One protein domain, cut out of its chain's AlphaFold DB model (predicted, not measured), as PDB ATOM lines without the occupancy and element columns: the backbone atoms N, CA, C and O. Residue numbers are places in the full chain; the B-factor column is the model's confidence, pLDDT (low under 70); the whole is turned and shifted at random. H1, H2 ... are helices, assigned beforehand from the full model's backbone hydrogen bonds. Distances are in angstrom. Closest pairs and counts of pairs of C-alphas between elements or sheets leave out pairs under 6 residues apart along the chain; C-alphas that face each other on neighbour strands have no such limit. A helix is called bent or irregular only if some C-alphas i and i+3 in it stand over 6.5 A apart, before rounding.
ATOM      1  N   VAL A   2     265.360 241.211 273.338       54.53
ATOM      2  CA  VAL A   2     265.787 242.335 274.201       54.53
ATOM      3  C   VAL A   2     266.951 241.948 275.136       54.53
ATOM      4  O   VAL A   2     267.869 242.742 275.325       54.53
ATOM      5  N   ASP A   3     266.997 240.698 275.611       65.81
ATOM      6  CA  ASP A   3     268.045 240.227 276.537       65.81
ATOM      7  C   ASP A   3     269.434 240.130 275.888       65.81
ATOM      8  O   ASP A   3     270.446 240.455 276.502       65.81
ATOM      9  N   THR A   4     269.516 239.727 274.619       69.69
ATOM     10  CA  THR A   4     270.801 239.535 273.931       69.69
ATOM     11  C   THR A   4     271.442 240.868 273.550       69.69
ATOM     12  O   THR A   4     272.649 241.034 273.700       69.69
ATOM     13  N   ALA A   5     270.644 241.839 273.096       77.62
ATOM     14  CA  ALA A   5     271.132 243.182 272.786       77.62
ATOM     15  C   ALA A   5     271.590 243.921 274.056       77.62
ATOM     16  O   ALA A   5     272.657 244.534 274.057       77.62
ATOM     17  N   GLY A   6     270.830 243.791 275.152       82.12
ATOM     18  CA  GLY A   6     271.219 244.311 276.465       82.12
ATOM     19  C   GLY A   6     272.527 243.700 276.971       82.12
ATOM     20  O   GLY A   6     273.421 244.433 277.388       82.12
ATOM     21  N   ASN A   7     272.692 242.379 276.843       80.62
ATOM     22  CA  ASN A   7     273.921 241.686 277.238       80.62
ATOM     23  C   ASN A   7     275.139 242.125 276.413       80.62
ATOM     24  O   ASN A   7     276.219 242.289 276.971       80.62
ATOM     25  N   LYS A   8     274.974 242.376 275.107       82.75
ATOM     26  CA  LYS A   8     276.045 242.901 274.241       82.75
ATOM     27  C   LYS A   8     276.483 244.301 274.669       82.75
ATOM     28  O   LYS A   8     277.674 244.545 274.844       82.75
ATOM     29  N   ALA A   9     275.530 245.206 274.894       84.81
ATOM     30  CA  ALA A   9     275.831 246.560 275.355       84.81
ATOM     31  C   ALA A   9     276.487 246.554 276.750       84.81
ATOM     32  O   ALA A   9     277.497 247.225 276.961       84.81
ATOM     33  N   ALA A  10     275.965 245.748 277.679       85.19
ATOM     34  CA  ALA A  10     276.533 245.586 279.013       85.19
ATOM     35  C   ALA A  10     277.958 245.017 278.964       85.19
ATOM     36  O   ALA A  10     278.834 245.532 279.654       85.19
ATOM     37  N   ALA A  11     278.220 244.016 278.118       82.00
ATOM     38  CA  ALA A  11     279.556 243.458 277.923       82.00
ATOM     39  C   ALA A  11     280.544 244.517 277.403       82.00
ATOM     40  O   ALA A  11     281.639 244.641 277.938       82.00
ATOM     41  N   LEU A  12     280.151 245.346 276.430       84.44
ATOM     42  CA  LEU A  12     281.025 246.398 275.894       84.44
ATOM     43  C   LEU A  12     281.327 247.495 276.926       84.44
ATOM     44  O   LEU A  12     282.478 247.904 277.082       84.44
ATOM     45  N   VAL A  13     280.311 247.949 277.670       87.44
ATOM     46  CA  VAL A  13     280.489 248.971 278.716       87.44
ATOM     47  C   VAL A  13     281.340 248.436 279.865       87.44
ATOM     48  O   VAL A  13     282.274 249.105 280.307       87.44
ATOM     49  N   THR A  14     281.062 247.220 280.340       87.25
ATOM     50  CA  THR A  14     281.849 246.599 281.415       87.25
ATOM     51  C   THR A  14     283.291 246.351 280.979       87.25
ATOM     52  O   THR A  14     284.204 246.644 281.749       87.25
ATOM     53  N   MET A  15     283.520 245.923 279.733       85.19
ATOM     54  CA  MET A  15     284.858 245.774 279.157       85.19
ATOM     55  C   MET A  15     285.640 247.090 279.208       85.19
ATOM     56  O   MET A  15     286.778 247.113 279.680       85.19
ATOM     57  N   ALA A  16     285.025 248.199 278.786       84.62
ATOM     58  CA  ALA A  16     285.654 249.516 278.814       84.62
ATOM     59  C   ALA A  16     285.995 249.958 280.247       84.62
ATOM     60  O   ALA A  16     287.125 250.366 280.516       84.62
ATOM     61  N   VAL A  17     285.052 249.817 281.187       89.38
ATOM     62  CA  VAL A  17     285.257 250.197 282.595       89.38
ATOM     63  C   VAL A  17     286.388 249.394 283.232       89.38
ATOM     64  O   VAL A  17     287.258 249.977 283.877       89.38
ATOM     65  N   ILE A  18     286.413 248.072 283.038       88.50
ATOM     66  CA  ILE A  18     287.449 247.214 283.625       88.50
ATOM     67  C   ILE A  18     288.817 247.512 282.996       88.50
ATOM     68  O   ILE A  18     289.811 247.576 283.716       88.50
ATOM     69  N   THR A  19     288.879 247.753 281.684       85.44
ATOM     70  CA  THR A  19     290.131 248.093 280.985       85.44
ATOM     71  C   THR A  19     290.698 249.428 281.483       85.44
ATOM     72  O   THR A  19     291.886 249.519 281.789       85.44
ATOM     73  N   ILE A  20     289.848 250.449 281.650       86.50
ATOM     74  CA  ILE A  20     290.252 251.742 282.225       86.50
ATOM     75  C   ILE A  20     290.710 251.558 283.674       86.50
ATOM     76  O   ILE A  20     291.767 252.059 284.050       86.50
ATOM     77  N   ALA A  21     289.960 250.810 284.489       88.06
ATOM     78  CA  ALA A  21     290.346 250.539 285.868       88.06
ATOM     79  C   ALA A  21     291.720 249.851 285.941       88.06
ATOM     80  O   ALA A  21     292.573 250.296 286.706       88.06
ATOM     81  N   ALA A  22     291.970 248.840 285.104       85.56
ATOM     82  CA  ALA A  22     293.250 248.138 285.022       85.56
ATOM     83  C   ALA A  22     294.414 249.060 284.619       85.56
ATOM     84  O   ALA A  22     295.479 248.979 285.225       85.56
ATOM     85  N   ALA A  23     294.202 249.986 283.677       83.75
ATOM     86  CA  ALA A  23     295.201 250.994 283.312       83.75
ATOM     87  C   ALA A  23     295.477 252.012 284.439       83.75
ATOM     88  O   ALA A  23     296.586 252.530 284.561       83.75
ATOM     89  N   LEU A  24     294.488 252.286 285.299       85.75
ATOM     90  CA  LEU A  24     294.621 253.195 286.445       85.75
ATOM     91  C   LEU A  24     295.227 252.531 287.693       85.75
ATOM     92  O   LEU A  24     295.762 253.238 288.552       85.75
ATOM     93  N   VAL A  25     295.169 251.199 287.816       85.94
ATOM     94  CA  VAL A  25     295.760 250.439 288.938       85.94
ATOM     95  C   VAL A  25     297.242 250.794 289.153       85.94
ATOM     96  O   VAL A  25     297.579 251.183 290.276       85.94
ATOM     97  N   PRO A  26     298.115 250.768 288.126       76.31
ATOM     98  CA  PRO A  26     299.484 251.282 288.196       76.31
ATOM     99  C   PRO A  26     299.593 252.661 288.862       76.31
ATOM    100  O   PRO A  26     300.376 252.863 289.801       76.31
ATOM    101  N   LEU A  27     298.761 253.611 288.419       75.56
ATOM    102  CA  LEU A  27     298.755 254.995 288.903       75.56
ATOM    103  C   LEU A  27     298.397 255.074 290.388       75.56
ATOM    104  O   LEU A  27     299.032 255.805 291.159       75.56
ATOM    105  N   TYR A  28     297.400 254.292 290.801       80.06
ATOM    106  CA  TYR A  28     296.950 254.232 292.183       80.06
ATOM    107  C   TYR A  28     298.004 253.604 293.102       80.06
ATOM    108  O   TYR A  28     298.293 254.151 294.171       80.06
ATOM    109  N   VAL A  29     298.641 252.513 292.663       76.69
ATOM    110  CA  VAL A  29     299.717 251.840 293.405       76.69
ATOM    111  C   VAL A  29     300.871 252.811 293.658       76.69
ATOM    112  O   VAL A  29     301.294 252.967 294.803       76.69
ATOM    113  N   ARG A  30     301.329 253.567 292.650       69.31
ATOM    114  CA  ARG A  30     302.380 254.584 292.853       69.31
ATOM    115  C   ARG A  30     301.954 255.683 293.831       69.31
ATOM    116  O   ARG A  30     302.773 256.129 294.638       69.31
ATOM    117  N   LYS A  31     300.691 256.124 293.787       71.56
ATOM    118  CA  LYS A  31     300.158 257.146 294.706       71.56
ATOM    119  C   LYS A  31     300.099 256.647 296.152       71.56
ATOM    120  O   LYS A  31     300.431 257.413 297.051       71.56
ATOM    121  N   MET A  32     299.734 255.387 296.384       67.88
ATOM    122  CA  MET A  32     299.762 254.783 297.722       67.88
ATOM    123  C   MET A  32     301.185 254.529 298.228       67.88
ATOM    124  O   MET A  32     301.455 254.659 299.419       67.88
ATOM    125  N   LEU A  33     302.120 254.210 297.333       64.62
ATOM    126  CA  LEU A  33     303.500 253.881 297.693       64.62
ATOM    127  C   LEU A  33     304.431 255.098 297.829       64.62
ATOM    128  O   LEU A  33     305.602 254.917 298.180       64.62
ATOM    129  N   LYS A  34     303.917 256.323 297.636       61.41
ATOM    130  CA  LYS A  34     304.647 257.611 297.685       61.41
ATOM    131  C   LYS A  34     305.427 257.885 298.987       61.41
ATOM    132  O   LYS A  34     306.142 258.876 299.043       61.41
ATOM    133  N   GLY A  35     305.321 257.026 300.005       55.28
ATOM    134  CA  GLY A  35     306.034 257.158 301.279       55.28
ATOM    135  C   GLY A  35     306.725 255.899 301.825       55.28
ATOM    136  O   GLY A  35     307.188 255.950 302.958       55.28
ATOM    137  N   ARG A  36     306.788 254.765 301.101       54.53
ATOM    138  CA  ARG A  36     307.304 253.499 301.691       54.53
ATOM    139  C   ARG A  36     308.263 252.649 300.857       54.53
ATOM    140  O   ARG A  36     308.810 251.706 301.423       54.53
ATOM    141  N   MET A  37     308.494 252.920 299.569       45.75
ATOM    142  CA  MET A  37     309.236 251.966 298.729       45.75
ATOM    143  C   MET A  37     310.461 252.562 298.029       45.75
ATOM    144  O   MET A  37     310.388 253.558 297.319       45.75
ATOM    145  N   HIS A  38     311.600 251.910 298.259       51.09
ATOM    146  CA  HIS A  38     312.917 252.224 297.717       51.09
ATOM    147  C   HIS A  38     312.935 252.026 296.186       51.09
ATOM    148  O   HIS A  38     312.763 250.908 295.690       51.09
ATOM    149  N   LEU A  39     313.180 253.123 295.464       57.19
ATOM    150  CA  LEU A  39     313.143 253.297 294.003       57.19
ATOM    151  C   LEU A  39     313.733 252.148 293.134       57.19
ATOM    152  O   LEU A  39     313.090 251.787 292.148       57.19
ATOM    153  N   PRO A  40     314.861 251.485 293.476       57.69
ATOM    154  CA  PRO A  40     315.445 250.439 292.621       57.69
ATOM    155  C   PRO A  40     314.738 249.074 292.661       57.69
ATOM    156  O   PRO A  40     314.955 248.262 291.764       57.69
ATOM    157  N   ARG A  41     313.906 248.770 293.673       61.41
ATOM    158  CA  ARG A  41     313.120 247.514 293.670       61.41
ATOM    159  C   ARG A  41     311.907 247.609 292.756       61.41
ATOM    160  O   ARG A  41     311.574 246.627 292.102       61.41
ATOM    161  N   THR A  42     311.295 248.788 292.690       64.94
ATOM    162  CA  THR A  42     310.185 249.053 291.778       64.94
ATOM    163  C   THR A  42     310.658 248.890 290.340       64.94
ATOM    164  O   THR A  42     310.093 248.059 289.654       64.94
ATOM    165  N   GLN A  43     311.757 249.529 289.920       67.81
ATOM    166  CA  GLN A  43     312.239 249.421 288.531       67.81
ATOM    167  C   GLN A  43     312.530 247.987 288.062       67.81
ATOM    168  O   GLN A  43     312.153 247.625 286.957       67.81
ATOM    169  N   ARG A  44     313.097 247.117 288.908       68.62
ATOM    170  CA  ARG A  44     313.270 245.696 288.534       68.62
ATOM    171  C   ARG A  44     311.944 244.951 288.405       68.62
ATOM    172  O   ARG A  44     311.808 244.096 287.536       68.62
ATOM    173  N   ALA A  45     310.978 245.257 289.271       70.25
ATOM    174  CA  ALA A  45     309.635 244.699 289.158       70.25
ATOM    175  C   ALA A  45     308.921 245.207 287.893       70.25
ATOM    176  O   ALA A  45     308.177 244.440 287.288       70.25
ATOM    177  N   LEU A  46     309.192 246.448 287.465       69.69
ATOM    178  CA  LEU A  46     308.697 247.019 286.207       69.69
ATOM    179  C   LEU A  46     309.258 246.265 285.004       69.69
ATOM    180  O   LEU A  46     308.478 245.699 284.246       69.69
ATOM    181  N   SER A  47     310.584 246.143 284.885       75.94
ATOM    182  CA  SER A  47     311.213 245.386 283.792       75.94
ATOM    183  C   SER A  47     310.757 243.922 283.767       75.94
ATOM    184  O   SER A  47     310.504 243.366 282.702       75.94
ATOM    185  N   GLY A  48     310.580 243.304 284.941       77.94
ATOM    186  CA  GLY A  48     310.020 241.957 285.057       77.94
ATOM    187  C   GLY A  48     308.572 241.864 284.565       77.94
ATOM    188  O   GLY A  48     308.239 240.931 283.838       77.94
ATOM    189  N   CYS A  49     307.720 242.836 284.907       74.31
ATOM    190  CA  CYS A  49     306.334 242.892 284.432       74.31
ATOM    191  C   CYS A  49     306.238 243.190 282.934       74.31
ATOM    192  O   CYS A  49     305.363 242.631 282.285       74.31
ATOM    193  N   LEU A  50     307.118 244.028 282.382       75.50
ATOM    194  CA  LEU A  50     307.169 244.336 280.948       75.50
ATOM    195  C   LEU A  50     307.643 243.124 280.130       75.50
ATOM    196  O   LEU A  50     307.041 242.795 279.113       75.50
ATOM    197  N   CYS A  51     308.654 242.395 280.610       82.06
ATOM    198  CA  CYS A  51     309.124 241.161 279.970       82.06
ATOM    199  C   CYS A  51     308.078 240.036 280.050       82.06
ATOM    200  O   CYS A  51     307.773 239.378 279.054       82.06
ATOM    201  N   PHE A  52     307.450 239.860 281.215       82.50
ATOM    202  CA  PHE A  52     306.291 238.974 281.347       82.50
ATOM    203  C   PHE A  52     305.142 239.423 280.426       82.50
ATOM    204  O   PHE A  52     304.517 238.598 279.761       82.50
ATOM    205  N   GLY A  53     304.954 240.743 280.327       78.56
ATOM    206  CA  GLY A  53     304.163 241.485 279.348       78.56
ATOM    207  C   GLY A  53     304.271 240.920 277.936       78.56
ATOM    208  O   GLY A  53     303.320 240.381 277.363       78.56
ATOM    209  N   ALA A  54     305.490 241.007 277.411       81.75
ATOM    210  CA  ALA A  54     305.858 240.533 276.087       81.75
ATOM    211  C   ALA A  54     305.609 239.025 275.914       81.75
ATOM    212  O   ALA A  54     305.099 238.605 274.877       81.75
ATOM    213  N   GLY A  55     305.892 238.207 276.932       86.31
ATOM    214  CA  GLY A  55     305.647 236.761 276.889       86.31
ATOM    215  C   GLY A  55     304.166 236.395 276.725       86.31
ATOM    216  O   GLY A  55     303.824 235.564 275.883       86.31
ATOM    217  N   VAL A  56     303.272 237.036 277.485       84.31
ATOM    218  CA  VAL A  56     301.816 236.814 277.383       84.31
ATOM    219  C   VAL A  56     301.269 237.306 276.041       84.31
ATOM    220  O   VAL A  56     300.436 236.630 275.430       84.31
ATOM    221  N   LEU A  57     301.754 238.451 275.548       83.06
ATOM    222  CA  LEU A  57     301.417 238.943 274.211       83.06
ATOM    223  C   LEU A  57     301.835 237.941 273.130       83.06
ATOM    224  O   LEU A  57     301.019 237.567 272.289       83.06
ATOM    225  N   MET A  58     303.066 237.434 273.202       87.94
ATOM    226  CA  MET A  58     303.572 236.453 272.243       87.94
ATOM    227  C   MET A  58     302.784 235.138 272.286       87.94
ATOM    228  O   MET A  58     302.447 234.573 271.244       87.94
ATOM    229  N   ALA A  59     302.422 234.668 273.483       88.81
ATOM    230  CA  ALA A  59     301.570 233.494 273.645       88.81
ATOM    231  C   ALA A  59     300.178 233.708 273.026       88.81
ATOM    232  O   ALA A  59     299.657 232.809 272.368       88.81
ATOM    233  N   THR A  60     299.601 234.903 273.174       84.38
ATOM    234  CA  THR A  60     298.303 235.262 272.579       84.38
ATOM    235  C   THR A  60     298.370 235.244 271.051       84.38
ATOM    236  O   THR A  60     297.483 234.686 270.401       84.38
ATOM    237  N   VAL A  61     299.447 235.773 270.460       86.88
ATOM    238  CA  VAL A  61     299.661 235.721 269.005       86.88
ATOM    239  C   VAL A  61     299.674 234.276 268.506       86.88
ATOM    240  O   VAL A  61     298.985 233.954 267.542       86.88
ATOM    241  N   PHE A  62     300.404 233.379 269.170       90.56
ATOM    242  CA  PHE A  62     300.541 232.001 268.694       90.56
ATOM    243  C   PHE A  62     299.358 231.088 269.003       90.56
ATOM    244  O   PHE A  62     299.033 230.232 268.185       90.56
ATOM    245  N   LEU A  63     298.740 231.217 270.175       89.88
ATOM    246  CA  LEU A  63     297.678 230.305 270.607       89.88
ATOM    247  C   LEU A  63     296.290 230.763 270.173       89.88
ATOM    248  O   LEU A  63     295.393 229.930 270.068       89.88
ATOM    249  N   HIS A  64     296.107 232.059 269.933       85.12
ATOM    250  CA  HIS A  64     294.804 232.618 269.603       85.12
ATOM    251  C   HIS A  64     294.773 233.213 268.196       85.12
ATOM    252  O   HIS A  64     293.977 232.770 267.373       85.12
ATOM    253  N   LEU A  65     295.673 234.152 267.881       86.75
ATOM    254  CA  LEU A  65     295.618 234.858 266.592       86.75
ATOM    255  C   LEU A  65     296.061 233.984 265.415       86.75
ATOM    256  O   LEU A  65     295.472 234.064 264.341       86.75
ATOM    257  N   LEU A  66     297.081 233.144 265.597       90.44
ATOM    258  CA  LEU A  66     297.604 232.309 264.518       90.44
ATOM    259  C   LEU A  66     296.606 231.222 264.065       90.44
ATOM    260  O   LEU A  66     296.415 231.085 262.855       90.44
ATOM    261  N   PRO A  67     295.937 230.464 264.959       91.06
ATOM    262  CA  PRO A  67     294.882 229.538 264.552       91.06
ATOM    263  C   PRO A  67     293.724 230.243 263.845       91.06
ATOM    264  O   PRO A  67     293.275 229.763 262.808       91.06
ATOM    265  N   GLU A  68     293.296 231.400 264.350       87.06
ATOM    266  CA  GLU A  68     292.232 232.194 263.735       87.06
ATOM    267  C   GLU A  68     292.619 232.662 262.322       87.06
ATOM    268  O   GLU A  68     291.861 232.493 261.369       87.06
ATOM    269  N   ALA A  69     293.851 233.152 262.146       90.56
ATOM    270  CA  ALA A  69     294.377 233.540 260.840       90.56
ATOM    271  C   ALA A  69     294.399 232.364 259.850       90.56
ATOM    272  O   ALA A  69     294.062 232.538 258.677       90.56
ATOM    273  N   ARG A  70     294.750 231.154 260.311       92.81
ATOM    274  CA  ARG A  70     294.677 229.936 259.488       92.81
ATOM    275  C   ARG A  70     293.244 229.630 259.064       92.81
ATOM    276  O   ARG A  70     293.035 229.293 257.902       92.81
ATOM    277  N   MET A  71     292.274 229.757 259.973       90.62
ATOM    278  CA  MET A  71     290.858 229.552 259.648       90.62
ATOM    279  C   MET A  71     290.390 230.541 258.578       90.62
ATOM    280  O   MET A  71     289.901 230.108 257.539       90.62
ATOM    281  N   PHE A  72     290.652 231.841 258.747       89.12
ATOM    282  CA  PHE A  72     290.250 232.853 257.765       89.12
ATOM    283  C   PHE A  72     290.858 232.641 256.378       89.12
ATOM    284  O   PHE A  72     290.177 232.812 255.367       89.12
ATOM    285  N   VAL A  73     292.137 232.267 256.307       91.88
ATOM    286  CA  VAL A  73     292.794 231.982 255.025       91.88
ATOM    287  C   VAL A  73     292.188 230.744 254.364       91.88
ATOM    288  O   VAL A  73     291.910 230.775 253.167       91.88
ATOM    289  N   ASN A  74     291.919 229.684 255.129       90.62
ATOM    290  CA  ASN A  74     291.275 228.477 254.609       90.62
ATOM    291  C   ASN A  74     289.853 228.752 254.101       90.62
ATOM    292  O   ASN A  74     289.470 228.236 253.049       90.62
ATOM    293  N   ASP A  75     289.090 229.590 254.802       89.88
ATOM    294  CA  ASP A  75     287.752 230.006 254.377       89.88
ATOM    295  C   ASP A  75     287.814 230.853 253.098       89.88
ATOM    296  O   ASP A  75     287.028 230.646 252.172       89.88
ATOM    297  N   ALA A  76     288.802 231.747 252.978       89.19
ATOM    298  CA  ALA A  76     289.031 232.531 251.765       89.19
ATOM    299  C   ALA A  76     289.438 231.662 250.556       89.19
ATOM    300  O   ALA A  76     289.070 231.970 249.419       89.19
ATOM    301  N   MET A  77     290.166 230.563 250.782       89.69
ATOM    302  CA  MET A  77     290.503 229.591 249.734       89.69
ATOM    303  C   MET A  77     289.274 228.793 249.281       89.69
ATOM    304  O   MET A  77     289.080 228.582 248.086       89.69
ATOM    305  N   GLN A  78     288.410 228.390 250.217       88.12
ATOM    306  CA  GLN A  78     287.158 227.692 249.902       88.12
ATOM    307  C   GLN A  78     286.139 228.602 249.206       88.12
ATOM    308  O   GLN A  78     285.444 228.163 248.293       88.12
ATOM    309  N   GLY A  79     286.091 229.882 249.582       87.06
ATOM    310  CA  GLY A  79     285.264 230.905 248.939       87.06
ATOM    311  C   GLY A  79     285.742 231.329 247.544       87.06
ATOM    312  O   GLY A  79     285.132 232.207 246.939       87.06
ATOM    313  N   GLY A  80     286.830 230.739 247.032       87.94
ATOM    314  CA  GLY A  80     287.387 231.032 245.709       87.94
ATOM    315  C   GLY A  80     288.122 232.373 245.606       87.94
ATOM    316  O   GLY A  80     288.465 232.789 244.502       87.94
ATOM    317  N   PHE A  81     288.373 233.054 246.730       87.19
ATOM    318  CA  PHE A  81     289.110 234.321 246.759       87.19
ATOM    319  C   PHE A  81     290.624 234.105 246.624       87.19
ATOM    320  O   PHE A  81     291.323 234.920 246.023       87.19
ATOM    321  N   LEU A  82     291.132 232.988 247.155       86.38
ATOM    322  CA  LEU A  82     292.526 232.563 247.028       86.38
ATOM    323  C   LEU A  82     292.609 231.197 246.330       86.38
ATOM    324  O   LEU A  82     291.768 230.333 246.585       86.38
ATOM    325  N   PRO A  83     293.618 230.958 245.473       86.06
ATOM    326  CA  PRO A  83     293.820 229.644 244.879       86.06
ATOM    327  C   PRO A  83     294.153 228.604 245.965       86.06
ATOM    328  O   PRO A  83     294.913 228.905 246.890       86.06
ATOM    329  N   PRO A  84     293.633 227.367 245.862       84.06
ATOM    330  CA  PRO A  84     293.936 226.313 246.817       84.06
ATOM    331  C   PRO A  84     295.400 225.880 246.676       84.06
ATOM    332  O   PRO A  84     295.781 225.206 245.722       84.06
ATOM    333  N   THR A  85     296.236 226.275 247.633       86.69
ATOM    334  CA  THR A  85     297.648 225.896 247.714       86.69
ATOM    335  C   THR A  85     297.931 225.146 249.014       86.69
ATOM    336  O   THR A  85     297.438 225.563 250.056       86.69
ATOM    337  N   PRO A  86     298.800 224.122 249.015       84.94
ATOM    338  CA  PRO A  86     299.242 223.455 250.244       84.94
ATOM    339  C   PRO A  86     300.213 224.309 251.085       84.94
ATOM    340  O   PRO A  86     300.741 223.842 252.089       84.94
ATOM    341  N   TYR A  87     300.507 225.536 250.647       88.88
ATOM    342  CA  TYR A  87     301.451 226.434 251.297       88.88
ATOM    343  C   TYR A  87     300.800 227.157 252.496       88.88
ATOM    344  O   TYR A  87     299.662 227.612 252.368       88.88
ATOM    345  N   PRO A  88     301.500 227.311 253.638       91.06
ATOM    346  CA  PRO A  88     301.002 228.000 254.835       91.06
ATOM    347  C   PRO A  88     300.933 229.528 254.640       91.06
ATOM    348  O   PRO A  88     301.769 230.294 255.123       91.06
ATOM    349  N   VAL A  89     299.933 229.988 253.880       91.56
ATOM    350  CA  VAL A  89     299.750 231.411 253.542       91.56
ATOM    351  C   VAL A  89     299.468 232.259 254.790       91.56
ATOM    352  O   VAL A  89     299.934 233.395 254.864       91.56
ATOM    353  N   ALA A  90     298.768 231.720 255.792       92.69
ATOM    354  CA  ALA A  90     298.473 232.438 257.037       92.69
ATOM    355  C   ALA A  90     299.751 232.808 257.808       92.69
ATOM    356  O   ALA A  90     299.916 233.948 258.236       92.69
ATOM    357  N   GLU A  91     300.689 231.872 257.926       93.94
ATOM    358  CA  GLU A  91     301.992 232.072 258.551       93.94
ATOM    359  C   GLU A  91     302.818 233.106 257.789       93.94
ATOM    360  O   GLU A  91     303.425 233.978 258.407       93.94
ATOM    361  N   LEU A  92     302.802 233.051 256.453       93.50
ATOM    362  CA  LEU A  92     303.482 234.045 255.626       93.50
ATOM    363  C   LEU A  92     302.917 235.450 255.867       93.50
ATOM    364  O   LEU A  92     303.692 236.388 256.039       93.50
ATOM    365  N   ILE A  93     301.589 235.600 255.922       92.38
ATOM    366  CA  ILE A  93     300.935 236.885 256.214       92.38
ATOM    367  C   ILE A  93     301.365 237.408 257.590       92.38
ATOM    368  O   ILE A  93     301.705 238.584 257.714       92.38
ATOM    369  N   VAL A  94     301.413 236.541 258.606       91.44
ATOM    370  CA  VAL A  94     301.890 236.909 259.950       91.44
ATOM    371  C   VAL A  94     303.352 237.369 259.907       91.44
ATOM    372  O   VAL A  94     303.668 238.432 260.441       91.44
ATOM    373  N   CYS A  95     304.240 236.632 259.232       92.75
ATOM    374  CA  CYS A  95     305.647 237.014 259.077       92.75
ATOM    375  C   CYS A  95     305.814 238.359 258.354       92.75
ATOM    376  O   CYS A  95     306.592 239.203 258.798       92.75
ATOM    377  N   VAL A  96     305.068 238.584 257.269       94.25
ATOM    378  CA  VAL A  96     305.073 239.860 256.538       94.25
ATOM    379  C   VAL A  96     304.587 240.999 257.438       94.25
ATOM    380  O   VAL A  96     305.205 242.061 257.453       94.25
ATOM    381  N   GLY A  97     303.540 240.774 258.237       90.38
ATOM    382  CA  GLY A  97     303.046 241.747 259.211       90.38
ATOM    383  C   GLY A  97     304.109 242.160 260.233       90.38
ATOM    384  O   GLY A  97     304.322 243.354 260.441       90.38
ATOM    385  N   PHE A  98     304.834 241.196 260.811       89.62
ATOM    386  CA  PHE A  98     305.945 241.482 261.728       89.62
ATOM    387  C   PHE A  98     307.071 242.277 261.060       89.62
ATOM    388  O   PHE A  98     307.568 243.235 261.649       89.62
ATOM    389  N   ILE A  99     307.445 241.931 259.824       92.69
ATOM    390  CA  ILE A  99     308.471 242.665 259.069       92.69
ATOM    391  C   ILE A  99     308.029 244.109 258.809       92.69
ATOM    392  O   ILE A  99     308.832 245.024 258.959       92.69
ATOM    393  N   ILE A 100     306.763 244.338 258.445       89.81
ATOM    394  CA  ILE A 100     306.236 245.691 258.226       89.81
ATOM    395  C   ILE A 100     306.310 246.513 259.515       89.81
ATOM    396  O   ILE A 100     306.790 247.645 259.478       89.81
ATOM    397  N   ILE A 101     305.878 245.952 260.648       85.12
ATOM    398  CA  ILE A 101     305.957 246.625 261.953       85.12
ATOM    399  C   ILE A 101     307.414 246.964 262.295       85.12
ATOM    400  O   ILE A 101     307.698 248.101 262.666       85.12
ATOM    401  N   TYR A 102     308.338 246.025 262.080       85.69
ATOM    402  CA  TYR A 102     309.768 246.236 262.300       85.69
ATOM    403  C   TYR A 102     310.353 247.339 261.402       85.69
ATOM    404  O   TYR A 102     311.080 248.205 261.877       85.69
ATOM    405  N   ILE A 103     310.008 247.361 260.110       87.88
ATOM    406  CA  ILE A 103     310.455 248.420 259.189       87.88
ATOM    407  C   ILE A 103     309.916 249.780 259.638       87.88
ATOM    408  O   ILE A 103     310.644 250.766 259.601       87.88
ATOM    409  N   ILE A 104     308.651 249.854 260.060       82.69
ATOM    410  CA  ILE A 104     308.062 251.097 260.572       82.69
ATOM    411  C   ILE A 104     308.851 251.588 261.790       82.69
ATOM    412  O   ILE A 104     309.198 252.768 261.858       82.69
ATOM    413  N   GLU A 105     309.158 250.695 262.726       79.62
ATOM    414  CA  GLU A 105     309.957 250.996 263.913       79.62
ATOM    415  C   GLU A 105     311.371 251.490 263.560       79.62
ATOM    416  O   GLU A 105     311.783 252.559 264.025       79.62
ATOM    417  N   ASP A 106     312.076 250.795 262.663       81.19
ATOM    418  CA  ASP A 106     313.426 251.172 262.223       81.19
ATOM    419  C   ASP A 106     313.447 252.503 261.454       81.19
ATOM    420  O   ASP A 106     314.308 253.360 261.685       81.19
ATOM    421  N   VAL A 107     312.458 252.744 260.585       82.56
ATOM    422  CA  VAL A 107     312.309 254.017 259.866       82.56
ATOM    423  C   VAL A 107     312.085 255.156 260.857       82.56
ATOM    424  O   VAL A 107     312.741 256.195 260.745       82.56
ATOM    425  N   VAL A 108     311.216 254.965 261.854       78.00
ATOM    426  CA  VAL A 108     310.962 255.956 262.910       78.00
ATOM    427  C   VAL A 108     312.255 256.270 263.670       78.00
ATOM    428  O   VAL A 108     312.623 257.442 263.787       78.00
ATOM    429  N   HIS A 109     313.000 255.253 264.108       75.19
ATOM    430  CA  HIS A 109     314.264 255.435 264.828       75.19
ATOM    431  C   HIS A 109     315.319 256.141 263.989       75.19
ATOM    432  O   HIS A 109     315.952 257.103 264.433       75.19
ATOM    433  N   THR A 110     315.496 255.688 262.754       77.31
ATOM    434  CA  THR A 110     316.482 256.232 261.830       77.31
ATOM    435  C   THR A 110     316.189 257.696 261.497       77.31
ATOM    436  O   THR A 110     317.128 258.498 261.417       77.31
ATOM    437  N   CYS A 111     314.916 258.083 261.363       75.38
ATOM    438  CA  CYS A 111     314.521 259.480 261.163       75.38
ATOM    439  C   CYS A 111     314.871 260.355 262.378       75.38
ATOM    440  O   CYS A 111     315.501 261.403 262.211       75.38
ATOM    441  N   VAL A 112     314.550 259.906 263.597       73.44
ATOM    442  CA  VAL A 112     314.890 260.628 264.841       73.44
ATOM    443  C   VAL A 112     316.407 260.800 264.976       73.44
ATOM    444  O   VAL A 112     316.904 261.901 265.235       73.44
ATOM    445  N   ARG A 113     317.173 259.732 264.726       68.69
ATOM    446  CA  ARG A 113     318.634 259.730 264.887       68.69
ATOM    447  C   ARG A 113     319.345 260.610 263.857       68.69
ATOM    448  O   ARG A 113     320.336 261.266 264.188       68.69
ATOM    449  N   ARG A 114     318.844 260.655 262.615       68.44
ATOM    450  CA  ARG A 114     319.350 261.561 261.567       68.44
ATOM    451  C   ARG A 114     319.091 263.027 261.904       68.44
ATOM    452  O   ARG A 114     320.005 263.832 261.735       68.44
ATOM    453  N   SER A 115     317.913 263.351 262.440       64.06
ATOM    454  CA  SER A 115     317.584 264.713 262.882       64.06
ATOM    455  C   SER A 115     318.553 265.210 263.963       64.06
ATOM    456  O   SER A 115     319.035 266.335 263.891       64.06
ATOM    457  N   SER A 116     318.914 264.357 264.929       62.25
ATOM    458  CA  SER A 116     319.845 264.733 266.006       62.25
ATOM    459  C   SER A 116     321.299 264.913 265.531       62.25
ATOM    460  O   SER A 116     322.023 265.763 266.049       62.25
ATOM    461  N   ARG A 117     321.753 264.135 264.536       60.91
ATOM    462  CA  ARG A 117     323.125 264.220 263.997       60.91
ATOM    463  C   ARG A 117     323.351 265.427 263.085       60.91
ATOM    464  O   ARG A 117     324.373 266.085 263.231       60.91
ATOM    465  N   GLY A 118     322.402 265.736 262.196       57.94
ATOM    466  CA  GLY A 118     322.525 266.883 261.286       57.94
ATOM    467  C   GLY A 118     322.664 268.221 262.020       57.94
ATOM    468  O   GLY A 118     323.408 269.092 261.575       57.94
ATOM    469  N   ASN A 119     322.025 268.348 263.186       56.56
ATOM    470  CA  ASN A 119     322.093 269.560 263.999       56.56
ATOM    471  C   ASN A 119     323.460 269.752 264.686       56.56
ATOM    472  O   ASN A 119     324.016 270.850 264.700       56.56
ATOM    473  N   LYS A 120     324.068 268.663 265.179       58.41
ATOM    474  CA  LYS A 120     325.388 268.707 265.837       58.41
ATOM    475  C   LYS A 120     326.510 269.122 264.882       58.41
ATOM    476  O   LYS A 120     327.426 269.833 265.291       58.41
ATOM    477  N   ASP A 121     326.428 268.718 263.613       59.97
ATOM    478  CA  ASP A 121     327.420 269.088 262.596       59.97
ATOM    479  C   ASP A 121     327.330 270.578 262.203       59.97
ATOM    480  O   ASP A 121     328.353 271.200 261.900       59.97
ATOM    481  N   LEU A 122     326.130 271.173 262.257       60.16
ATOM    482  CA  LEU A 122     325.906 272.605 262.022       60.16
ATOM    483  C   LEU A 122     326.380 273.461 263.211       60.16
ATOM    484  O   LEU A 122     327.090 274.447 262.995       60.16
ATOM    485  N   GLU A 123     326.104 273.049 264.454       58.28
ATOM    486  CA  GLU A 123     326.636 273.708 265.663       58.28
ATOM    487  C   GLU A 123     328.174 273.661 265.733       58.28
ATOM    488  O   GLU A 123     328.820 274.665 266.051       58.28
ATOM    489  N   MET A 124     328.790 272.522 265.393       57.44
ATOM    490  CA  MET A 124     330.255 272.374 265.351       57.44
ATOM    491  C   MET A 124     330.910 273.269 264.291       57.44
ATOM    492  O   MET A 124     332.028 273.751 264.494       57.44
ATOM    493  N   LYS A 125     330.231 273.526 263.167       56.28
ATOM    494  CA  LYS A 125     330.704 274.472 262.145       56.28
ATOM    495  C   LYS A 125     330.561 275.930 262.589       56.28
ATOM    496  O   LYS A 125     331.460 276.718 262.302       56.28
ATOM    497  N   GLY A 126     329.496 276.270 263.319       54.16
ATOM    498  CA  GLY A 126     329.289 277.604 263.895       54.16
ATOM    499  C   GLY A 126     330.330 277.962 264.961       54.16
ATOM    500  O   GLY A 126     330.942 279.026 264.893       54.16
ATOM    501  N   LYS A 127     330.631 277.036 265.883       53.97
ATOM    502  CA  LYS A 127     331.639 277.255 266.940       53.97
ATOM    503  C   LYS A 127     333.069 277.374 266.395       53.97
ATOM    504  O   LYS A 127     333.833 278.202 266.876       53.97
ATOM    505  N   HIS A 176     311.480 272.531 266.882       48.44
ATOM    506  CA  HIS A 176     310.590 271.646 267.646       48.44
ATOM    507  C   HIS A 176     309.597 270.857 266.764       48.44
ATOM    508  O   HIS A 176     308.967 269.918 267.237       48.44
ATOM    509  N   GLY A 177     309.432 271.214 265.483       52.84
ATOM    510  CA  GLY A 177     308.362 270.677 264.631       52.84
ATOM    511  C   GLY A 177     308.591 269.258 264.095       52.84
ATOM    512  O   GLY A 177     307.640 268.481 264.004       52.84
ATOM    513  N   LEU A 178     309.832 268.889 263.751       54.94
ATOM    514  CA  LEU A 178     310.112 267.630 263.042       54.94
ATOM    515  C   LEU A 178     310.225 266.429 263.995       54.94
ATOM    516  O   LEU A 178     309.610 265.389 263.759       54.94
ATOM    517  N   THR A 179     310.938 266.583 265.113       56.12
ATOM    518  CA  THR A 179     311.024 265.584 266.196       56.12
ATOM    519  C   THR A 179     309.663 265.351 266.847       56.12
ATOM    520  O   THR A 179     309.294 264.212 267.123       56.12
ATOM    521  N   GLN A 180     308.873 266.415 267.016       60.44
ATOM    522  CA  GLN A 180     307.485 266.306 267.460       60.44
ATOM    523  C   GLN A 180     306.627 265.546 266.440       60.44
ATOM    524  O   GLN A 180     305.841 264.691 266.836       60.44
ATOM    525  N   GLY A 181     306.819 265.780 265.136       65.00
ATOM    526  CA  GLY A 181     306.117 265.064 264.067       65.00
ATOM    527  C   GLY A 181     306.348 263.549 264.071       65.00
ATOM    528  O   GLY A 181     305.408 262.791 263.847       65.00
ATOM    529  N   ILE A 182     307.563 263.089 264.382       68.00
ATOM    530  CA  ILE A 182     307.887 261.653 264.404       68.00
ATOM    531  C   ILE A 182     307.315 260.960 265.651       68.00
ATOM    532  O   ILE A 182     306.719 259.886 265.543       68.00
ATOM    533  N   SER A 183     307.413 261.591 266.826       70.12
ATOM    534  CA  SER A 183     306.758 261.093 268.046       70.12
ATOM    535  C   SER A 183     305.234 261.046 267.893       70.12
ATOM    536  O   SER A 183     304.591 260.097 268.343       70.12
ATOM    537  N   LEU A 184     304.657 262.036 267.203       78.19
ATOM    538  CA  LEU A 184     303.241 262.050 266.842       78.19
ATOM    539  C   LEU A 184     302.892 260.932 265.862       78.19
ATOM    540  O   LEU A 184     301.908 260.243 266.088       78.19
ATOM    541  N   LEU A 185     303.689 260.707 264.815       78.06
ATOM    542  CA  LEU A 185     303.457 259.628 263.849       78.06
ATOM    543  C   LEU A 185     303.405 258.273 264.545       78.06
ATOM    544  O   LEU A 185     302.507 257.473 264.295       78.06
ATOM    545  N   ARG A 186     304.320 258.042 265.480       73.44
ATOM    546  CA  ARG A 186     304.324 256.818 266.261       73.44
ATOM    547  C   ARG A 186     303.100 256.682 267.168       73.44
ATOM    548  O   ARG A 186     302.468 255.628 267.171       73.44
ATOM    549  N   ALA A 187     302.738 257.737 267.893       77.25
ATOM    550  CA  ALA A 187     301.516 257.744 268.692       77.25
ATOM    551  C   ALA A 187     300.271 257.503 267.819       77.25
ATOM    552  O   ALA A 187     299.395 256.730 268.193       77.25
ATOM    553  N   VAL A 188     300.218 258.097 266.624       81.75
ATOM    554  CA  VAL A 188     299.127 257.924 265.657       81.75
ATOM    555  C   VAL A 188     299.052 256.482 265.164       81.75
ATOM    556  O   VAL A 188     297.964 255.917 265.173       81.75
ATOM    557  N   ILE A 189     300.172 255.856 264.788       82.81
ATOM    558  CA  ILE A 189     300.194 254.450 264.348       82.81
ATOM    559  C   ILE A 189     299.669 253.531 265.452       82.81
ATOM    560  O   ILE A 189     298.823 252.678 265.190       82.81
ATOM    561  N   VAL A 190     300.119 253.741 266.691       77.75
ATOM    562  CA  VAL A 190     299.665 252.969 267.854       77.75
ATOM    563  C   VAL A 190     298.162 253.167 268.094       77.75
ATOM    564  O   VAL A 190     297.434 252.191 268.262       77.75
ATOM    565  N   VAL A 191     297.664 254.406 268.034       81.06
ATOM    566  CA  VAL A 191     296.228 254.715 268.173       81.06
ATOM    567  C   VAL A 191     295.402 254.071 267.059       81.06
ATOM    568  O   VAL A 191     294.350 253.498 267.336       81.06
ATOM    569  N   VAL A 192     295.872 254.120 265.812       83.06
ATOM    570  CA  VAL A 192     295.196 253.497 264.664       83.06
ATOM    571  C   VAL A 192     295.155 251.975 264.821       83.06
ATOM    572  O   VAL A 192     294.098 251.377 264.628       83.06
ATOM    573  N   ALA A 193     296.259 251.349 265.235       79.75
ATOM    574  CA  ALA A 193     296.320 249.909 265.472       79.75
ATOM    575  C   ALA A 193     295.359 249.465 266.591       79.75
ATOM    576  O   ALA A 193     294.554 248.553 266.387       79.75
ATOM    577  N   PHE A 194     295.371 250.146 267.743       81.00
ATOM    578  CA  PHE A 194     294.445 249.860 268.848       81.00
ATOM    579  C   PHE A 194     292.979 250.157 268.495       81.00
ATOM    580  O   PHE A 194     292.077 249.463 268.973       81.00
ATOM    581  N   SER A 195     292.726 251.151 267.640       84.38
ATOM    582  CA  SER A 195     291.388 251.454 267.127       84.38
ATOM    583  C   SER A 195     290.865 250.326 266.243       84.38
ATOM    584  O   SER A 195     289.759 249.841 266.480       84.38
ATOM    585  N   PHE A 196     291.670 249.854 265.287       82.81
ATOM    586  CA  PHE A 196     291.297 248.723 264.439       82.81
ATOM    587  C   PHE A 196     291.042 247.461 265.271       82.81
ATOM    588  O   PHE A 196     290.020 246.801 265.090       82.81
ATOM    589  N   HIS A 197     291.916 247.171 266.237       79.81
ATOM    590  CA  HIS A 197     291.750 246.040 267.148       79.81
ATOM    591  C   HIS A 197     290.413 246.108 267.904       79.81
ATOM    592  O   HIS A 197     289.629 245.162 267.859       79.81
ATOM    593  N   SER A 198     290.093 247.274 268.471       83.06
ATOM    594  CA  SER A 198     288.836 247.495 269.197       83.06
ATOM    595  C   SER A 198     287.594 247.321 268.316       83.06
ATOM    596  O   SER A 198     286.571 246.818 268.784       83.06
ATOM    597  N   VAL A 199     287.667 247.712 267.038       86.31
ATOM    598  CA  VAL A 199     286.571 247.521 266.072       86.31
ATOM    599  C   VAL A 199     286.358 246.037 265.771       86.31
ATOM    600  O   VAL A 199     285.218 245.573 265.801       86.31
ATOM    601  N   MET A 200     287.433 245.284 265.525       81.94
ATOM    602  CA  MET A 200     287.349 243.852 265.216       81.94
ATOM    603  C   MET A 200     286.808 243.040 266.397       81.94
ATOM    604  O   MET A 200     285.967 242.162 266.214       81.94
ATOM    605  N   GLU A 201     287.216 243.375 267.618       80.19
ATOM    606  CA  GLU A 201     286.694 242.743 268.833       80.19
ATOM    607  C   GLU A 201     285.209 243.066 269.062       80.19
ATOM    608  O   GLU A 201     284.426 242.190 269.434       80.19
ATOM    609  N   GLY A 202     284.799 244.313 268.803       84.31
ATOM    610  CA  GLY A 202     283.396 244.724 268.866       84.31
ATOM    611  C   GLY A 202     282.528 244.014 267.825       84.31
ATOM    612  O   GLY A 202     281.406 243.609 268.133       84.31
ATOM    613  N   LEU A 203     283.058 243.800 266.618       86.38
ATOM    614  CA  LEU A 203     282.395 243.030 265.567       86.38
ATOM    615  C   LEU A 203     282.254 241.553 265.962       86.38
ATOM    616  O   LEU A 203     281.162 241.002 265.838       86.38
ATOM    617  N   ALA A 204     283.310 240.937 266.502       83.88
ATOM    618  CA  ALA A 204     283.284 239.551 266.968       83.88
ATOM    619  C   ALA A 204     282.235 239.333 268.077       83.88
ATOM    620  O   ALA A 204     281.422 238.412 267.999       83.88
ATOM    621  N   LEU A 205     282.174 240.229 269.071       85.19
ATOM    622  CA  LEU A 205     281.130 240.208 270.106       85.19
ATOM    623  C   LEU A 205     279.730 240.501 269.537       85.19
ATOM    624  O   LEU A 205     278.730 239.951 270.008       85.19
ATOM    625  N   GLY A 206     279.645 241.372 268.529       83.31
ATOM    626  CA  GLY A 206     278.401 241.773 267.876       83.31
ATOM    627  C   GLY A 206     277.752 240.654 267.060       83.31
ATOM    628  O   GLY A 206     276.526 240.514 267.102       83.31
ATOM    629  N   LEU A 207     278.564 239.838 266.384       86.31
ATOM    630  CA  LEU A 207     278.127 238.697 265.571       86.31
ATOM    631  C   LEU A 207     277.698 237.484 266.402       86.31
ATOM    632  O   LEU A 207     277.034 236.590 265.888       86.31
ATOM    633  N   GLN A 208     278.014 237.457 267.695       87.00
ATOM    634  CA  GLN A 208     277.641 236.337 268.539       87.00
ATOM    635  C   GLN A 208     276.119 236.274 268.752       87.00
ATOM    636  O   GLN A 208     275.491 237.213 269.258       87.00
ATOM    637  N   GLU A 209     275.512 235.148 268.380       84.88
ATOM    638  CA  GLU A 209     274.055 234.964 268.442       84.88
ATOM    639  C   GLU A 209     273.575 234.425 269.797       84.88
ATOM    640  O   GLU A 209     272.445 234.677 270.219       84.88
ATOM    641  N   THR A 210     274.450 233.723 270.524       87.19
ATOM    642  CA  THR A 210     274.129 233.079 271.802       87.19
ATOM    643  C   THR A 210     274.667 233.865 272.994       87.19
ATOM    644  O   THR A 210     275.834 234.251 273.029       87.19
ATOM    645  N   SER A 211     273.844 234.040 274.034       85.00
ATOM    646  CA  SER A 211     274.254 234.722 275.272       85.00
ATOM    647  C   SER A 211     275.471 234.060 275.924       85.00
ATOM    648  O   SER A 211     276.365 234.754 276.393       85.00
ATOM    649  N   ALA A 212     275.539 232.724 275.918       85.19
ATOM    650  CA  ALA A 212     276.686 231.989 276.446       85.19
ATOM    651  C   ALA A 212     277.974 232.327 275.681       85.19
ATOM    652  O   ALA A 212     278.990 232.625 276.301       85.19
ATOM    653  N   GLY A 213     277.926 232.353 274.347       84.81
ATOM    654  CA  GLY A 213     279.091 232.704 273.542       84.81
ATOM    655  C   GLY A 213     279.552 234.146 273.751       84.81
ATOM    656  O   GLY A 213     280.753 234.389 273.740       84.81
ATOM    657  N   VAL A 214     278.631 235.085 274.020       85.88
ATOM    658  CA  VAL A 214     278.993 236.479 274.346       85.88
ATOM    659  C   VAL A 214     279.839 236.507 275.616       85.88
ATOM    660  O   VAL A 214     280.870 237.169 275.641       85.88
ATOM    661  N   TRP A 215     279.452 235.748 276.647       86.25
ATOM    662  CA  TRP A 215     280.213 235.655 277.897       86.25
ATOM    663  C   TRP A 215     281.552 234.924 277.737       86.25
ATOM    664  O   TRP A 215     282.538 235.351 278.336       86.25
ATOM    665  N   PHE A 216     281.622 233.870 276.916       88.06
ATOM    666  CA  PHE A 216     282.885 233.181 276.620       88.06
ATOM    667  C   PHE A 216     283.868 234.080 275.862       88.06
ATOM    668  O   PHE A 216     285.019 234.204 276.278       88.06
ATOM    669  N   LEU A 217     283.410 234.748 274.797       84.25
ATOM    670  CA  LEU A 217     284.219 235.711 274.045       84.25
ATOM    671  C   LEU A 217     284.625 236.887 274.931       84.25
ATOM    672  O   LEU A 217     285.788 237.268 274.943       84.25
ATOM    673  N   PHE A 218     283.707 237.417 275.740       85.50
ATOM    674  CA  PHE A 218     284.019 238.460 276.712       85.50
ATOM    675  C   PHE A 218     285.130 238.023 277.672       85.50
ATOM    676  O   PHE A 218     286.100 238.754 277.833       85.50
ATOM    677  N   ALA A 219     285.039 236.834 278.274       85.44
ATOM    678  CA  ALA A 219     286.057 236.339 279.198       85.44
ATOM    679  C   ALA A 219     287.422 236.146 278.515       85.44
ATOM    680  O   ALA A 219     288.446 236.561 279.061       85.44
ATOM    681  N   ALA A 220     287.432 235.573 277.306       83.81
ATOM    682  CA  ALA A 220     288.645 235.388 276.514       83.81
ATOM    683  C   ALA A 220     289.306 236.730 276.148       83.81
ATOM    684  O   ALA A 220     290.521 236.882 276.296       83.81
ATOM    685  N   LEU A 221     288.505 237.720 275.736       81.94
ATOM    686  CA  LEU A 221     288.979 239.062 275.402       81.94
ATOM    687  C   LEU A 221     289.483 239.821 276.637       81.94
ATOM    688  O   LEU A 221     290.551 240.431 276.629       81.94
ATOM    689  N   MET A 222     288.741 239.738 277.742       84.88
ATOM    690  CA  MET A 222     289.084 240.400 278.998       84.88
ATOM    691  C   MET A 222     290.401 239.909 279.593       84.88
ATOM    692  O   MET A 222     291.157 240.723 280.127       84.88
ATOM    693  N   ALA A 223     290.697 238.611 279.487       82.69
ATOM    694  CA  ALA A 223     291.912 238.029 280.049       82.69
ATOM    695  C   ALA A 223     293.185 238.709 279.518       82.69
ATOM    696  O   ALA A 223     294.089 239.013 280.296       82.69
ATOM    697  N   HIS A 224     293.240 239.009 278.219       80.19
ATOM    698  CA  HIS A 224     294.398 239.672 277.623       80.19
ATOM    699  C   HIS A 224     294.291 241.203 277.652       80.19
ATOM    700  O   HIS A 224     295.299 241.874 277.865       80.19
ATOM    701  N   LYS A 225     293.090 241.785 277.545       84.50
ATOM    702  CA  LYS A 225     292.911 243.247 277.608       84.50
ATOM    703  C   LYS A 225     293.284 243.869 278.943       84.50
ATOM    704  O   LYS A 225     293.884 244.941 278.963       84.50
ATOM    705  N   VAL A 226     292.964 243.207 280.053       83.81
ATOM    706  CA  VAL A 226     293.338 243.690 281.395       83.81
ATOM    707  C   VAL A 226     294.850 243.736 281.546       83.81
ATOM    708  O   VAL A 226     295.394 244.683 282.108       83.81
ATOM    709  N   PHE A 227     295.527 242.727 281.010       80.75
ATOM    710  CA  PHE A 227     296.969 242.608 281.104       80.75
ATOM    711  C   PHE A 227     297.692 243.645 280.229       80.75
ATOM    712  O   PHE A 227     298.592 244.329 280.710       80.75
ATOM    713  N   ILE A 228     297.229 243.858 278.994       80.44
ATOM    714  CA  ILE A 228     297.745 244.911 278.102       80.44
ATOM    715  C   ILE A 228     297.516 246.299 278.712       80.44
ATOM    716  O   ILE A 228     298.435 247.113 278.762       80.44
ATOM    717  N   ALA A 229     296.311 246.564 279.224       82.44
ATOM    718  CA  ALA A 229     295.985 247.832 279.870       82.44
ATOM    719  C   ALA A 229     296.840 248.087 281.116       82.44
ATOM    720  O   ALA A 229     297.264 249.217 281.348       82.44
ATOM    721  N   PHE A 230     297.133 247.040 281.888       82.19
ATOM    722  CA  PHE A 230     298.064 247.118 283.006       82.19
ATOM    723  C   PHE A 230     299.474 247.502 282.537       82.19
ATOM    724  O   PHE A 230     300.017 248.475 283.055       82.19
ATOM    725  N   CYS A 231     300.045 246.813 281.539       75.31
ATOM    726  CA  CYS A 231     301.367 247.139 280.987       75.31
ATOM    727  C   CYS A 231     301.440 248.588 280.477       75.31
ATOM    728  O   CYS A 231     302.319 249.335 280.903       75.31
ATOM    729  N   LEU A 232     300.460 249.024 279.677       77.38
ATOM    730  CA  LEU A 232     300.363 250.408 279.190       77.38
ATOM    731  C   LEU A 232     300.238 251.424 280.340       77.38
ATOM    732  O   LEU A 232     300.828 252.501 280.304       77.38
ATOM    733  N   GLY A 233     299.484 251.086 281.390       76.88
ATOM    734  CA  GLY A 233     299.364 251.920 282.585       76.88
ATOM    735  C   GLY A 233     300.674 252.039 283.374       76.88
ATOM    736  O   GLY A 233     300.943 253.094 283.952       76.88
ATOM    737  N   MET A 234     301.506 250.988 283.388       69.88
ATOM    738  CA  MET A 234     302.849 251.033 283.977       69.88
ATOM    739  C   MET A 234     303.793 251.913 283.144       69.88
ATOM    740  O   MET A 234     304.516 252.718 283.721       69.88
ATOM    741  N   GLU A 235     303.741 251.843 281.815       71.31
ATOM    742  CA  GLU A 235     304.548 252.700 280.928       71.31
ATOM    743  C   GLU A 235     304.176 254.186 281.071       71.31
ATOM    744  O   GLU A 235     305.050 255.050 281.174       71.31
ATOM    745  N   LEU A 236     302.880 254.507 281.211       69.62
ATOM    746  CA  LEU A 236     302.423 255.877 281.499       69.62
ATOM    747  C   LEU A 236     303.024 256.457 282.794       69.62
ATOM    748  O   LEU A 236     303.129 257.680 282.937       69.62
ATOM    749  N   LEU A 237     303.406 255.611 283.759       67.00
ATOM    750  CA  LEU A 237     304.091 256.062 284.971       67.00
ATOM    751  C   LEU A 237     305.542 256.443 284.727       67.00
ATOM    752  O   LEU A 237     306.032 257.362 285.396       67.00
ATOM    753  N   GLU A 238     306.219 255.718 283.846       61.03
ATOM    754  CA  GLU A 238     307.628 255.928 283.519       61.03
ATOM    755  C   GLU A 238     307.800 257.222 282.721       61.03
ATOM    756  O   GLU A 238     308.633 258.046 283.091       61.03
ATOM    757  N   VAL A 239     306.896 257.490 281.769       59.53
ATOM    758  CA  VAL A 239     306.876 258.725 280.956       59.53
ATOM    759  C   VAL A 239     306.613 259.995 281.790       59.53
ATOM    760  O   VAL A 239     306.884 261.107 281.344       59.53
ATOM    761  N   GLY A 240     306.147 259.859 283.038       50.31
ATOM    762  CA  GLY A 240     306.307 260.890 284.067       50.31
ATOM    763  C   GLY A 240     305.802 262.279 283.676       50.31
ATOM    764  O   GLY A 240     306.575 263.230 283.661       50.31
ATOM    765  N   TYR A 241     304.503 262.431 283.408       44.19
ATOM    766  CA  TYR A 241     303.925 263.737 283.091       44.19
ATOM    767  C   TYR A 241     304.265 264.818 284.152       44.19
ATOM    768  O   TYR A 241     303.793 264.731 285.293       44.19
ATOM    769  N   PRO A 242     305.012 265.886 283.798       43.00
ATOM    770  CA  PRO A 242     305.398 266.938 284.743       43.00
ATOM    771  C   PRO A 242     304.226 267.834 285.189       43.00
ATOM    772  O   PRO A 242     304.341 268.526 286.200       43.00
TER     773      PRO A 242
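What this domain is: This is residues 2 to 127 and 176 to 242 of the 249 residues of the protein "Zinc transporter ZIP3" of Penaeus vannamei (UniProt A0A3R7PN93). What shape do these atoms make? Five long helices form a loose up-and-down bundle, each running against the one before it, with an open middle. H1 and H5 run side by side, H2 crosses H5 and reaches H3, and H4 spans from H5 to H3, whose residues 117 to 127 stick out. What is printed? The printed part has 193 residues with five named helices, H1 to H5 in chain order, and no named strand, all helix by class. It is loose, with a radius of gyration of the C-alphas of 21.8 A and spans of 70 by 51 by 30 A.

Where its parts are: Where do the helices lie? H1 is residues 2 to 32, 43.2 A long from C-alpha 2 at (265.787, 242.335, 274.201); H2 is 39 to 78, 57.2 A; H3 is 89 to 127, 57.4 A; H4 is 176 to 207, 46.3 A; H5 is 211 to 238, 40.4 A, ending at C-alpha 238 at (307.628, 255.928, 283.519). Is any irregular? H1 only just is, with C-alphas 23 and 26 6.50 A apart.

How they stand to each other: What does H1 touch? H1 touches H5 at a shallow tilt of 22 degrees, the same way, closest at the C-alphas of Ala 23 and Gly 233, 4.3 A. And the hairpins? H2 and H3 touch at Arg 70 and Ala 90, closest C-alphas 5.2 A; H4 and H5 at Leu 205 and Val 214, 6.0 A. Are the backbones helical? O i to N i+4 pairs within hydrogen-bond range number 25 of 27 in H1, 33 of 36 in H2, 33 of 35 in H3, 27 of 28 in H4 and 21 of 24 in H5.

The domain as a whole: Where is the cut? Residues 128 to 175 are not printed, and C-alphas 127 and 176 are 21.8 A apart. Where is confidence low? Residues 113 to 127 and 176 to 182 are among those under 70.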